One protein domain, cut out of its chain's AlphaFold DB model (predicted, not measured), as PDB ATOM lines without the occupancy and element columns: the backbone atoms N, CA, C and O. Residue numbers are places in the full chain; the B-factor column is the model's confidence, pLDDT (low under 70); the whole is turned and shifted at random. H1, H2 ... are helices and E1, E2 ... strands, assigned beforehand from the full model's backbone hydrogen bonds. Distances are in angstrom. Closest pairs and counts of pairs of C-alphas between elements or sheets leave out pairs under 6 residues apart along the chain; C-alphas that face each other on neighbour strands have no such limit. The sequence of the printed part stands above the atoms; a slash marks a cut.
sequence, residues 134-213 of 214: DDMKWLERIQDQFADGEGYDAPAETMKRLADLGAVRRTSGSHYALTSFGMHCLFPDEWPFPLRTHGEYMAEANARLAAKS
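This is residues 134 to 213 of the 214 residues of an uncharacterized protein of Luteibacter sp (UniProt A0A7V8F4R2). A two-stranded antiparallel hairpin, E1 and E2, packs with three helices, H1, H2 and H3, into a small body, and from it helix H4 reaches out as an arm whose residues 202 to 212 stick out. The 80 printed residues, mostly helix by class, run H1 H2 E1 E2 H3 H4. The whole is only just compact, close to loose, with a radius of gyration of the C-alphas of 13.9 A, and spans 43 by 26 by 19 A.

In the hairpin of E1, residues 168 to 172, and E2, residues 175 to 178, N 169 and O 177 are 2.8 A apart, within hydrogen-bond range. The closest C-alphas of E2 and H1, residues 134 to 148, are Leu 178 and Gln 143, 7.5 A apart. With residues 135 to 139 alone, H1 touches H2, residues 156 to 164, about perpendicular at 80 degrees; the closest C-alphas, Asp 135 and Leu 162, are 7.0 A apart. With residues 136 to 140 alone, H1 touches H3, residues 180 to 186, about perpendicular at 74 degrees; the closest C-alphas, Glu 140 and Leu 186, are 6.9 A apart. H4, residues 198 to 212, is close to H3 but not clearly touching, Ser 180 and His 198 having C-alphas 7.1 A apart. Every O i to N i+4 pair is within hydrogen-bond range in H1, H2, H3 and H4.

H1 begins at C-alpha 134 (34.558, -1.079, 56.376) and is 21.6 A long; H4, 21.3 A long, ends at C-alpha 212 (45.164, 16.699, 90.760). H2 measures 12.2 A, E1 12.5 A, E2 10.6 A and H3 10.0 A.

The C-alphas farthest apart, Glu 157 and Ser 213, are 45.0 A apart. The printed part has no cut; the link from H3 to H4 is long. The model's pLDDT is under 70 at residues 198 and 213.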
ATOM      1  N   ASP A 134      35.991  -1.325  56.210       91.75
ATOM      2  CA  ASP A 134      34.558  -1.079  56.376       91.75
ATOM      3  C   ASP A 134      34.120  -1.253  57.834       91.75
ATOM      4  O   ASP A 134      33.344  -0.441  58.337       91.75
ATOM      5  N   ASP A 135      34.664  -2.251  58.537       89.75
ATOM      6  CA  ASP A 135      34.429  -2.439  59.973       89.75
ATOM      7  C   ASP A 135      34.980  -1.250  60.780       89.75
ATOM      8  O   ASP A 135      34.302  -0.758  61.680       89.75
ATOM      9  N   MET A 136      36.163  -0.733  60.417       92.81
ATOM     10  CA  MET A 136      36.757   0.458  61.041       92.81
ATOM     11  C   MET A 136      35.896   1.708  60.860       92.81
ATOM     12  O   MET A 136      35.604   2.381  61.844       92.81
ATOM     13  N   LYS A 137      35.424   1.995  59.638       94.12
ATOM     14  CA  LYS A 137      34.537   3.150  59.385       94.12
ATOM     15  C   LYS A 137      33.261   3.089  60.218       94.12
ATOM     16  O   LYS A 137      32.772   4.113  60.691       94.12
ATOM     17  N   TRP A 138      32.693   1.893  60.367       93.56
ATOM     18  CA  TRP A 138      31.519   1.710  61.211       93.56
ATOM     19  C   TRP A 138      31.848   1.891  62.684       93.56
ATOM     20  O   TRP A 138      31.073   2.532  63.386       93.56
ATOM     21  N   LEU A 139      32.985   1.373  63.142       92.00
ATOM     22  CA  LEU A 139      33.424   1.524  64.524       92.00
ATOM     23  C   LEU A 139      33.639   2.999  64.903       92.00
ATOM     24  O   LEU A 139      33.177   3.412  65.964       92.00
ATOM     25  N   GLU A 140      34.261   3.787  64.022       92.62
ATOM     26  CA  GLU A 140      34.425   5.243  64.172       92.62
ATOM     27  C   GLU A 140      33.061   5.943  64.276       92.62
ATOM     28  O   GLU A 140      32.777   6.624  65.259       92.62
ATOM     29  N   ARG A 141      32.157   5.687  63.319       91.44
ATOM     30  CA  ARG A 141      30.809   6.281  63.315       91.44
ATOM     31  C   ARG A 141      30.007   5.923  64.569       91.44
ATOM     32  O   ARG A 141      29.290   6.763  65.105       91.44
ATOM     33  N   ILE A 142      30.106   4.676  65.025       89.81
ATOM     34  CA  ILE A 142      29.418   4.199  66.229       89.81
ATOM     35  C   ILE A 142      29.983   4.877  67.481       89.81
ATOM     36  O   ILE A 142      29.221   5.184  68.395       89.81
ATOM     37  N   GLN A 143      31.294   5.120  67.543       89.62
ATOM     38  CA  GLN A 143      31.904   5.818  68.670       89.62
ATOM     39  C   GLN A 143      31.400   7.258  68.792       89.62
ATOM     40  O   GLN A 143      31.056   7.669  69.904       89.62
ATOM     41  N   ASP A 144      31.300   7.982  67.676       86.31
ATOM     42  CA  ASP A 144      30.708   9.326  67.646       86.31
ATOM     43  C   ASP A 144      29.248   9.288  68.132       86.31
ATOM     44  O   ASP A 144      28.844  10.024  69.028       86.31
ATOM     45  N   GLN A 145      28.469   8.331  67.626       86.94
ATOM     46  CA  GLN A 145      27.061   8.149  67.987       86.94
ATOM     47  C   GLN A 145      26.835   7.778  69.459       86.94
ATOM     48  O   GLN A 145      25.885   8.241  70.096       86.94
ATOM     49  N   PHE A 146      27.708   6.950  70.034       84.88
ATOM     50  CA  PHE A 146      27.655   6.623  71.460       84.88
ATOM     51  C   PHE A 146      28.017   7.819  72.339       84.88
ATOM     52  O   PHE A 146      27.479   7.920  73.443       84.88
ATOM     53  N   ALA A 147      28.899   8.709  71.874       76.81
ATOM     54  CA  ALA A 147      29.243   9.932  72.592       76.81
ATOM     55  C   ALA A 147      28.058  10.913  72.658       76.81
ATOM     56  O   ALA A 147      27.868  11.561  73.688       76.81
ATOM     57  N   ASP A 148      27.227  10.947  71.613       75.94
ATOM     58  CA  ASP A 148      26.051  11.821  71.530       75.94
ATOM     59  C   ASP A 148      24.828  11.280  72.296       75.94
ATOM     60  O   ASP A 148      23.896  12.021  72.606       75.94
ATOM     61  N   GLY A 149      24.818   9.989  72.646       70.06
ATOM     62  CA  GLY A 149      23.776   9.378  73.483       70.06
ATOM     63  C   GLY A 149      22.414   9.186  72.801       70.06
ATOM     64  O   GLY A 149      21.481   8.692  73.435       70.06
ATOM     65  N   GLU A 150      22.294   9.517  71.513       74.69
ATOM     66  CA  GLU A 150      21.053   9.399  70.729       74.69
ATOM     67  C   GLU A 150      20.830   7.997  70.125       74.69
ATOM     68  O   GLU A 150      19.836   7.748  69.441       74.69
ATOM     69  N   GLY A 151      21.724   7.049  70.414       75.81
ATOM     70  CA  GLY A 151      21.716   5.713  69.820       75.81
ATOM     71  C   GLY A 151      22.579   5.653  68.562       75.81
ATOM     72  O   GLY A 151      23.402   6.527  68.335       75.81
ATOM     73  N   TYR A 152      22.433   4.596  67.766       83.69
ATOM     74  CA  TYR A 152      23.275   4.340  66.595       83.69
ATOM     75  C   TYR A 152      22.427   3.975  65.375       83.69
ATOM     76  O   TYR A 152      21.349   3.394  65.511       83.69
ATOM     77  N   ASP A 153      22.927   4.279  64.177       88.25
ATOM     78  CA  ASP A 153      22.244   3.984  62.907       88.25
ATOM     79  C   ASP A 153      22.849   2.797  62.140       88.25
ATOM     80  O   ASP A 153      22.397   2.455  61.044       88.25
ATOM     81  N   ALA A 154      23.860   2.151  62.723       87.56
ATOM     82  CA  ALA A 154      24.508   0.996  62.129       87.56
ATOM     83  C   ALA A 154      23.505  -0.153  61.875       87.56
ATOM     84  O   ALA A 154      22.739  -0.517  62.777       87.56
ATOM     85  N   PRO A 155      23.523  -0.775  60.678       91.06
ATOM     86  CA  PRO A 155      22.697  -1.940  60.378       91.06
ATOM     87  C   PRO A 155      22.893  -3.073  61.395       91.06
ATOM     88  O   PRO A 155      23.992  -3.287  61.906       91.06
ATOM     89  N   ALA A 156      21.843  -3.862  61.641       88.81
ATOM     90  CA  ALA A 156      21.889  -4.955  62.618       88.81
ATOM     91  C   ALA A 156      23.007  -5.977  62.331       88.81
ATOM     92  O   ALA A 156      23.683  -6.421  63.257       88.81
ATOM     93  N   GLU A 157      23.244  -6.302  61.055       90.81
ATOM     94  CA  GLU A 157      24.335  -7.197  60.641       90.81
ATOM     95  C   GLU A 157      25.719  -6.595  60.914       90.81
ATOM     96  O   GLU A 157      26.622  -7.309  61.343       90.81
ATOM     97  N   THR A 158      25.880  -5.278  60.750       92.19
ATOM     98  CA  THR A 158      27.117  -4.565  61.105       92.19
ATOM     99  C   THR A 158      27.374  -4.646  62.606       92.19
ATOM    100  O   THR A 158      28.474  -4.999  63.025       92.19
ATOM    101  N   MET A 159      26.356  -4.384  63.432       88.94
ATOM    102  CA  MET A 159      26.483  -4.473  64.892       88.94
ATOM    103  C   MET A 159      26.803  -5.886  65.362       88.94
ATOM    104  O   MET A 159      27.656  -6.070  66.229       88.94
ATOM    105  N   LYS A 160      26.142  -6.887  64.773       87.81
ATOM    106  CA  LYS A 160      26.422  -8.297  65.042       87.81
ATOM    107  C   LYS A 160      27.865  -8.640  64.683       87.81
ATOM    108  O   LYS A 160      28.576  -9.198  65.508       87.81
ATOM    109  N   ARG A 161      28.321  -8.232  63.499       91.50
ATOM    110  CA  ARG A 161      29.692  -8.463  63.038       91.50
ATOM    111  C   ARG A 161      30.731  -7.817  63.957       91.50
ATOM    112  O   ARG A 161      31.686  -8.480  64.340       91.50
ATOM    113  N   LEU A 162      30.543  -6.557  64.349       86.94
ATOM    114  CA  LEU A 162      31.454  -5.880  65.280       86.94
ATOM    115  C   LEU A 162      31.445  -6.521  66.675       86.94
ATOM    116  O   LEU A 162      32.467  -6.495  67.363       86.94
ATOM    117  N   ALA A 163      30.316  -7.098  67.097       85.56
ATOM    118  CA  ALA A 163      30.224  -7.843  68.347       85.56
ATOM    119  C   ALA A 163      30.954  -9.191  68.272       85.56
ATOM    120  O   ALA A 163      31.693  -9.527  69.194       85.56
ATOM    121  N   ASP A 164      30.811  -9.919  67.162       84.50
ATOM    122  CA  ASP A 164      31.516 -11.184  66.910       84.50
ATOM    123  C   ASP A 164      33.041 -10.974  66.823       84.50
ATOM    124  O   ASP A 164      33.813 -11.804  67.296       84.50
ATOM    125  N   LEU A 165      33.480  -9.828  66.286       83.00
ATOM    126  CA  LEU A 165      34.886  -9.393  66.285       83.00
ATOM    127  C   LEU A 165      35.363  -8.869  67.651       83.00
ATOM    128  O   LEU A 165      36.539  -8.557  67.818       83.00
ATOM    129  N   GLY A 166      34.463  -8.738  68.626       86.94
ATOM    130  CA  GLY A 166      34.776  -8.277  69.974       86.94
ATOM    131  C   GLY A 166      35.018  -6.773  70.102       86.94
ATOM    132  O   GLY A 166      35.439  -6.341  71.170       86.94
ATOM    133  N   ALA A 167      34.758  -5.963  69.070       87.19
ATOM    134  CA  ALA A 167      34.941  -4.506  69.102       87.19
ATOM    135  C   ALA A 167      33.825  -3.793  69.889       87.19
ATOM    136  O   ALA A 167      34.061  -2.789  70.565       87.19
ATOM    137  N   VAL A 168      32.611  -4.346  69.866       87.81
ATOM    138  CA  VAL A 168      31.472  -3.870  70.664       87.81
ATOM    139  C   VAL A 168      30.878  -5.007  71.486       87.81
ATOM    140  O   VAL A 168      31.028  -6.182  71.166       87.81
ATOM    141  N   ARG A 169      30.169  -4.670  72.559       85.12
ATOM    142  CA  ARG A 169      29.390  -5.627  73.350       85.12
ATOM    143  C   ARG A 169      27.997  -5.092  73.612       85.12
ATOM    144  O   ARG A 169      27.819  -3.898  73.848       85.12
ATOM    145  N   ARG A 170      27.015  -5.988  73.635       83.50
ATOM    146  CA  ARG A 170      25.656  -5.656  74.065       83.50
ATOM    147  C   ARG A 170      25.636  -5.500  75.585       83.50
ATOM    148  O   ARG A 170      26.101  -6.388  76.294       83.50
ATOM    149  N   THR A 171      25.108  -4.388  76.083       81.56
ATOM    150  CA  THR A 171      25.051  -4.096  77.528       81.56
ATOM    151  C   THR A 171      23.659  -4.322  78.106       81.56
ATOM    152  O   THR A 171      23.520  -4.854  79.202       81.56
ATOM    153  N   SER A 172      22.611  -3.966  77.366       76.50
ATOM    154  CA  SER A 172      21.210  -4.218  77.726       76.50
ATOM    155  C   SER A 172      20.345  -4.129  76.474       76.50
ATOM    156  O   SER A 172      20.765  -3.475  75.534       76.50
ATOM    157  N   GLY A 173      19.154  -4.742  76.434       76.56
ATOM    158  CA  GLY A 173      18.120  -4.491  75.408       76.56
ATOM    159  C   GLY A 173      18.655  -4.127  74.010       76.56
ATOM    160  O   GLY A 173      19.158  -4.994  73.301       76.56
ATOM    161  N   SER A 174      18.567  -2.849  73.640       71.38
ATOM    162  CA  SER A 174      19.069  -2.259  72.387       71.38
ATOM    163  C   SER A 174      20.377  -1.461  72.528       71.38
ATOM    164  O   SER A 174      20.772  -0.767  71.601       71.38
ATOM    165  N   HIS A 175      21.042  -1.521  73.677       80.69
ATOM    166  CA  HIS A 175      22.248  -0.763  73.987       80.69
ATOM    167  C   HIS A 175      23.508  -1.599  73.789       80.69
ATOM    168  O   HIS A 175      23.603  -2.762  74.203       80.69
ATOM    169  N   TYR A 176      24.501  -0.948  73.203       85.06
ATOM    170  CA  TYR A 176      25.840  -1.469  73.003       85.06
ATOM    171  C   TYR A 176      26.853  -0.504  73.612       85.06
ATOM    172  O   TYR A 176      26.554   0.660  73.862       85.06
ATOM    173  N   ALA A 177      28.045  -1.017  73.880       84.44
ATOM    174  CA  ALA A 177      29.197  -0.226  74.278       84.44
ATOM    175  C   ALA A 177      30.446  -0.764  73.580       84.44
ATOM    176  O   ALA A 177      30.527  -1.961  73.286       84.44
ATOM    177  N   LEU A 178      31.425   0.109  73.357       88.19
ATOM    178  CA  LEU A 178      32.756  -0.293  72.913       88.19
ATOM    179  C   LEU A 178      33.428  -1.158  73.988       88.19
ATOM    180  O   LEU A 178      33.278  -0.921  75.193       88.19
ATOM    181  N   THR A 179      34.145  -2.190  73.554       86.50
ATOM    182  CA  THR A 179      35.010  -2.981  74.437       86.50
ATOM    183  C   THR A 179      36.390  -2.330  74.540       86.50
ATOM    184  O   THR A 179      36.722  -1.450  73.752       86.50
ATOM    185  N   SER A 180      37.243  -2.798  75.457       80.50
ATOM    186  CA  SER A 180      38.650  -2.372  75.497       80.50
ATOM    187  C   SER A 180      39.386  -2.657  74.181       80.50
ATOM    188  O   SER A 180      40.266  -1.897  73.798       80.50
ATOM    189  N   PHE A 181      39.001  -3.721  73.465       86.62
ATOM    190  CA  PHE A 181      39.533  -4.021  72.136       86.62
ATOM    191  C   PHE A 181      39.041  -3.014  71.089       86.62
ATOM    192  O   PHE A 181      39.851  -2.474  70.346       86.62
ATOM    193  N   GLY A 182      37.744  -2.684  71.078       86.00
ATOM    194  CA  GLY A 182      37.215  -1.637  70.198       86.00
ATOM    195  C   GLY A 182      37.859  -0.273  70.456       86.00
ATOM    196  O   GLY A 182      38.204   0.435  69.514       86.00
ATOM    197  N   MET A 183      38.104   0.061  71.725       84.94
ATOM    198  CA  MET A 183      38.825   1.278  72.101       84.94
ATOM    199  C   MET A 183      40.289   1.252  71.651       84.94
ATOM    200  O   MET A 183      40.785   2.275  71.201       84.94
ATOM    201  N   HIS A 184      40.964   0.101  71.701       84.75
ATOM    202  CA  HIS A 184      42.311  -0.056  71.146       84.75
ATOM    203  C   HIS A 184      42.346   0.125  69.625       84.75
ATOM    204  O   HIS A 184      43.255   0.768  69.110       84.75
ATOM    205  N   CYS A 185      41.349  -0.392  68.901       85.06
ATOM    206  CA  CYS A 185      41.267  -0.202  67.452       85.06
ATOM    207  C   CYS A 185      41.145   1.280  67.057       85.06
ATOM    208  O   CYS A 185      41.711   1.673  66.041       85.06
ATOM    209  N   LEU A 186      40.424   2.087  67.845       86.50
ATOM    210  CA  LEU A 186      40.227   3.520  67.587       86.50
ATOM    211  C   LEU A 186      41.359   4.393  68.147       86.50
ATOM    212  O   LEU A 186      41.815   5.328  67.496       86.50
ATOM    213  N   PHE A 187      41.814   4.079  69.359       85.75
ATOM    214  CA  PHE A 187      42.737   4.889  70.152       85.75
ATOM    215  C   PHE A 187      43.876   4.019  70.706       85.75
ATOM    216  O   PHE A 187      43.985   3.832  71.922       85.75
ATOM    217  N   PRO A 188      44.749   3.475  69.840       76.25
ATOM    218  CA  PRO A 188      45.776   2.516  70.251       76.25
ATOM    219  C   PRO A 188      46.763   3.092  71.276       76.25
ATOM    220  O   PRO A 188      47.229   2.363  72.146       76.25
ATOM    221  N   ASP A 189      47.031   4.401  71.218       77.56
ATOM    222  CA  ASP A 189      47.903   5.107  72.167       77.56
ATOM    223  C   ASP A 189      47.255   5.277  73.560       77.56
ATOM    224  O   ASP A 189      47.953   5.327  74.571       77.56
ATOM    225  N   GLU A 190      45.924   5.389  73.636       77.81
ATOM    226  CA  GLU A 190      45.188   5.562  74.903       77.81
ATOM    227  C   GLU A 190      44.814   4.217  75.541       77.81
ATOM    228  O   GLU A 190      44.679   4.100  76.767       77.81
ATOM    229  N   TRP A 191      44.688   3.189  74.702       76.25
ATOM    230  CA  TRP A 191      44.361   1.818  75.069       76.25
ATOM    231  C   TRP A 191      45.464   0.850  74.616       76.25
ATOM    232  O   TRP A 191      45.193  -0.028  73.798       76.25
ATOM    233  N   PRO A 192      46.703   0.982  75.122       75.31
ATOM    234  CA  PRO A 192      47.804   0.106  74.736       75.31
ATOM    235  C   PRO A 192      47.621  -1.319  75.277       75.31
ATOM    236  O   PRO A 192      46.807  -1.578  76.168       75.31
ATOM    237  N   PHE A 193      48.404  -2.253  74.735       71.44
ATOM    238  CA  PHE A 193      48.532  -3.592  75.303       71.44
ATOM    239  C   PHE A 193      49.483  -3.592  76.517       71.44
ATOM    240  O   PHE A 193      50.498  -2.909  76.468       71.44
ATOM    241  N   PRO A 194      49.237  -4.416  77.556       78.12
ATOM    242  CA  PRO A 194      48.091  -5.312  77.701       78.12
ATOM    243  C   PRO A 194      46.787  -4.537  77.944       78.12
ATOM    244  O   PRO A 194      46.755  -3.565  78.696       78.12
ATOM    245  N   LEU A 195      45.696  -4.979  77.303       73.19
ATOM    246  CA  LEU A 195      44.405  -4.307  77.444       73.19
ATOM    247  C   LEU A 195      43.914  -4.399  78.885       73.19
ATOM    248  O   LEU A 195      43.930  -5.466  79.497       73.19
ATOM    249  N   ARG A 196      43.401  -3.278  79.381       75.31
ATOM    250  CA  ARG A 196      42.808  -3.170  80.712       75.31
ATOM    251  C   ARG A 196      41.305  -3.377  80.651       75.31
ATOM    252  O   ARG A 196      40.636  -3.021  79.674       75.31
ATOM    253  N   THR A 197      40.744  -3.915  81.721       76.56
ATOM    254  CA  THR A 197      39.302  -3.910  81.946       76.56
ATOM    255  C   THR A 197      38.807  -2.480  82.178       76.56
ATOM    256  O   THR A 197      39.539  -1.589  82.607       76.56
ATOM    257  N   HIS A 198      37.516  -2.252  81.933       67.69
ATOM    258  CA  HIS A 198      36.900  -0.950  82.195       67.69
ATOM    259  C   HIS A 198      37.028  -0.516  83.667       67.69
ATOM    260  O   HIS A 198      37.198   0.667  83.948       67.69
ATOM    261  N   GLY A 199      36.963  -1.468  84.607       73.38
ATOM    262  CA  GLY A 199      37.108  -1.190  86.037       73.38
ATOM    263  C   GLY A 199      38.510  -0.696  86.398       73.38
ATOM    264  O   GLY A 199      38.631   0.281  87.132       73.38
ATOM    265  N   GLU A 200      39.549  -1.317  85.836       79.38
ATOM    266  CA  GLU A 200      40.946  -0.895  86.017       79.38
ATOM    267  C   GLU A 200      41.182   0.505  85.443       79.38
ATOM    268  O   GLU A 200      41.714   1.374  86.134       79.38
ATOM    269  N   TYR A 201      40.686   0.764  84.228       73.12
ATOM    270  CA  TYR A 201      40.782   2.085  83.605       73.12
ATOM    271  C   TYR A 201      40.116   3.180  84.456       73.12
ATOM    272  O   TYR A 201      40.707   4.231  84.708       73.12
ATOM    273  N   MET A 202      38.892   2.932  84.937       74.00
ATOM    274  CA  MET A 202      38.161   3.895  85.768       74.00
ATOM    275  C   MET A 202      38.825   4.119  87.130       74.00
ATOM    276  O   MET A 202      38.858   5.252  87.615       74.00
ATOM    277  N   ALA A 203      39.378   3.070  87.744       80.75
ATOM    278  CA  ALA A 203      40.106   3.186  89.004       80.75
ATOM    279  C   ALA A 203      41.338   4.097  88.863       80.75
ATOM    280  O   ALA A 203      41.529   5.004  89.677       80.75
ATOM    281  N   GLU A 204      42.124   3.925  87.798       77.94
ATOM    282  CA  GLU A 204      43.268   4.793  87.508       77.94
ATOM    283  C   GLU A 204      42.858   6.236  87.192       77.94
ATOM    284  O   GLU A 204      43.472   7.181  87.694       77.94
ATOM    285  N   ALA A 205      41.827   6.426  86.364       75.69
ATOM    286  CA  ALA A 205      41.344   7.755  86.000       75.69
ATOM    287  C   ALA A 205      40.893   8.541  87.243       75.69
ATOM    288  O   ALA A 205      41.281   9.699  87.426       75.69
ATOM    289  N   ASN A 206      40.157   7.885  88.143       81.31
ATOM    290  CA  ASN A 206      39.742   8.466  89.418       81.31
ATOM    291  C   ASN A 206      40.941   8.789  90.320       81.31
ATOM    292  O   ASN A 206      40.981   9.868  90.910       81.31
ATOM    293  N   ALA A 207      41.948   7.910  90.385       84.75
ATOM    294  CA  ALA A 207      43.174   8.168  91.143       84.75
ATOM    295  C   ALA A 207      43.944   9.391  90.604       84.75
ATOM    296  O   ALA A 207      44.408  10.223  91.385       84.75
ATOM    297  N   ARG A 208      44.023   9.561  89.275       81.38
ATOM    298  CA  ARG A 208      44.651  10.734  88.633       81.38
ATOM    299  C   ARG A 208      43.897  12.033  88.921       81.38
ATOM    300  O   ARG A 208      44.527  13.067  89.130       81.38
ATOM    301  N   LEU A 209      42.563  11.997  88.921       77.75
ATOM    302  CA  LEU A 209      41.733  13.158  89.259       77.75
ATOM    303  C   LEU A 209      41.865  13.536  90.738       77.75
ATOM    304  O   LEU A 209      41.998  14.718  91.055       77.75
ATOM    305  N   ALA A 210      41.896  12.542  91.629       79.50
ATOM    306  CA  ALA A 210      42.133  12.745  93.055       79.50
ATOM    307  C   ALA A 210      43.516  13.369  93.315       79.50
ATOM    308  O   ALA A 210      43.612  14.336  94.062       79.50
ATOM    309  N   ALA A 211      44.561  12.895  92.628       79.50
ATOM    310  CA  ALA A 211      45.918  13.440  92.737       79.50
ATOM    311  C   ALA A 211      46.075  14.871  92.184       79.50
ATOM    312  O   ALA A 211      47.017  15.561  92.554       79.50
ATOM    313  N   LYS A 212      45.181  15.321  91.292       74.06
ATOM    314  CA  LYS A 212      45.164  16.699  90.760       74.06
ATOM    315  C   LYS A 212      44.336  17.673  91.600       74.06
ATOM    316  O   LYS A 212      44.419  18.876  91.370       74.06
ATOM    317  N   SER A 213      43.498  17.155  92.496       69.81
ATOM    318  CA  SER A 213      42.522  17.933  93.269       69.81
ATOM    319  C   SER A 213      42.925  18.118  94.741       69.81
ATOM    320  O   SER A 213      42.160  18.712  95.499       69.81
TER     321      SER A 213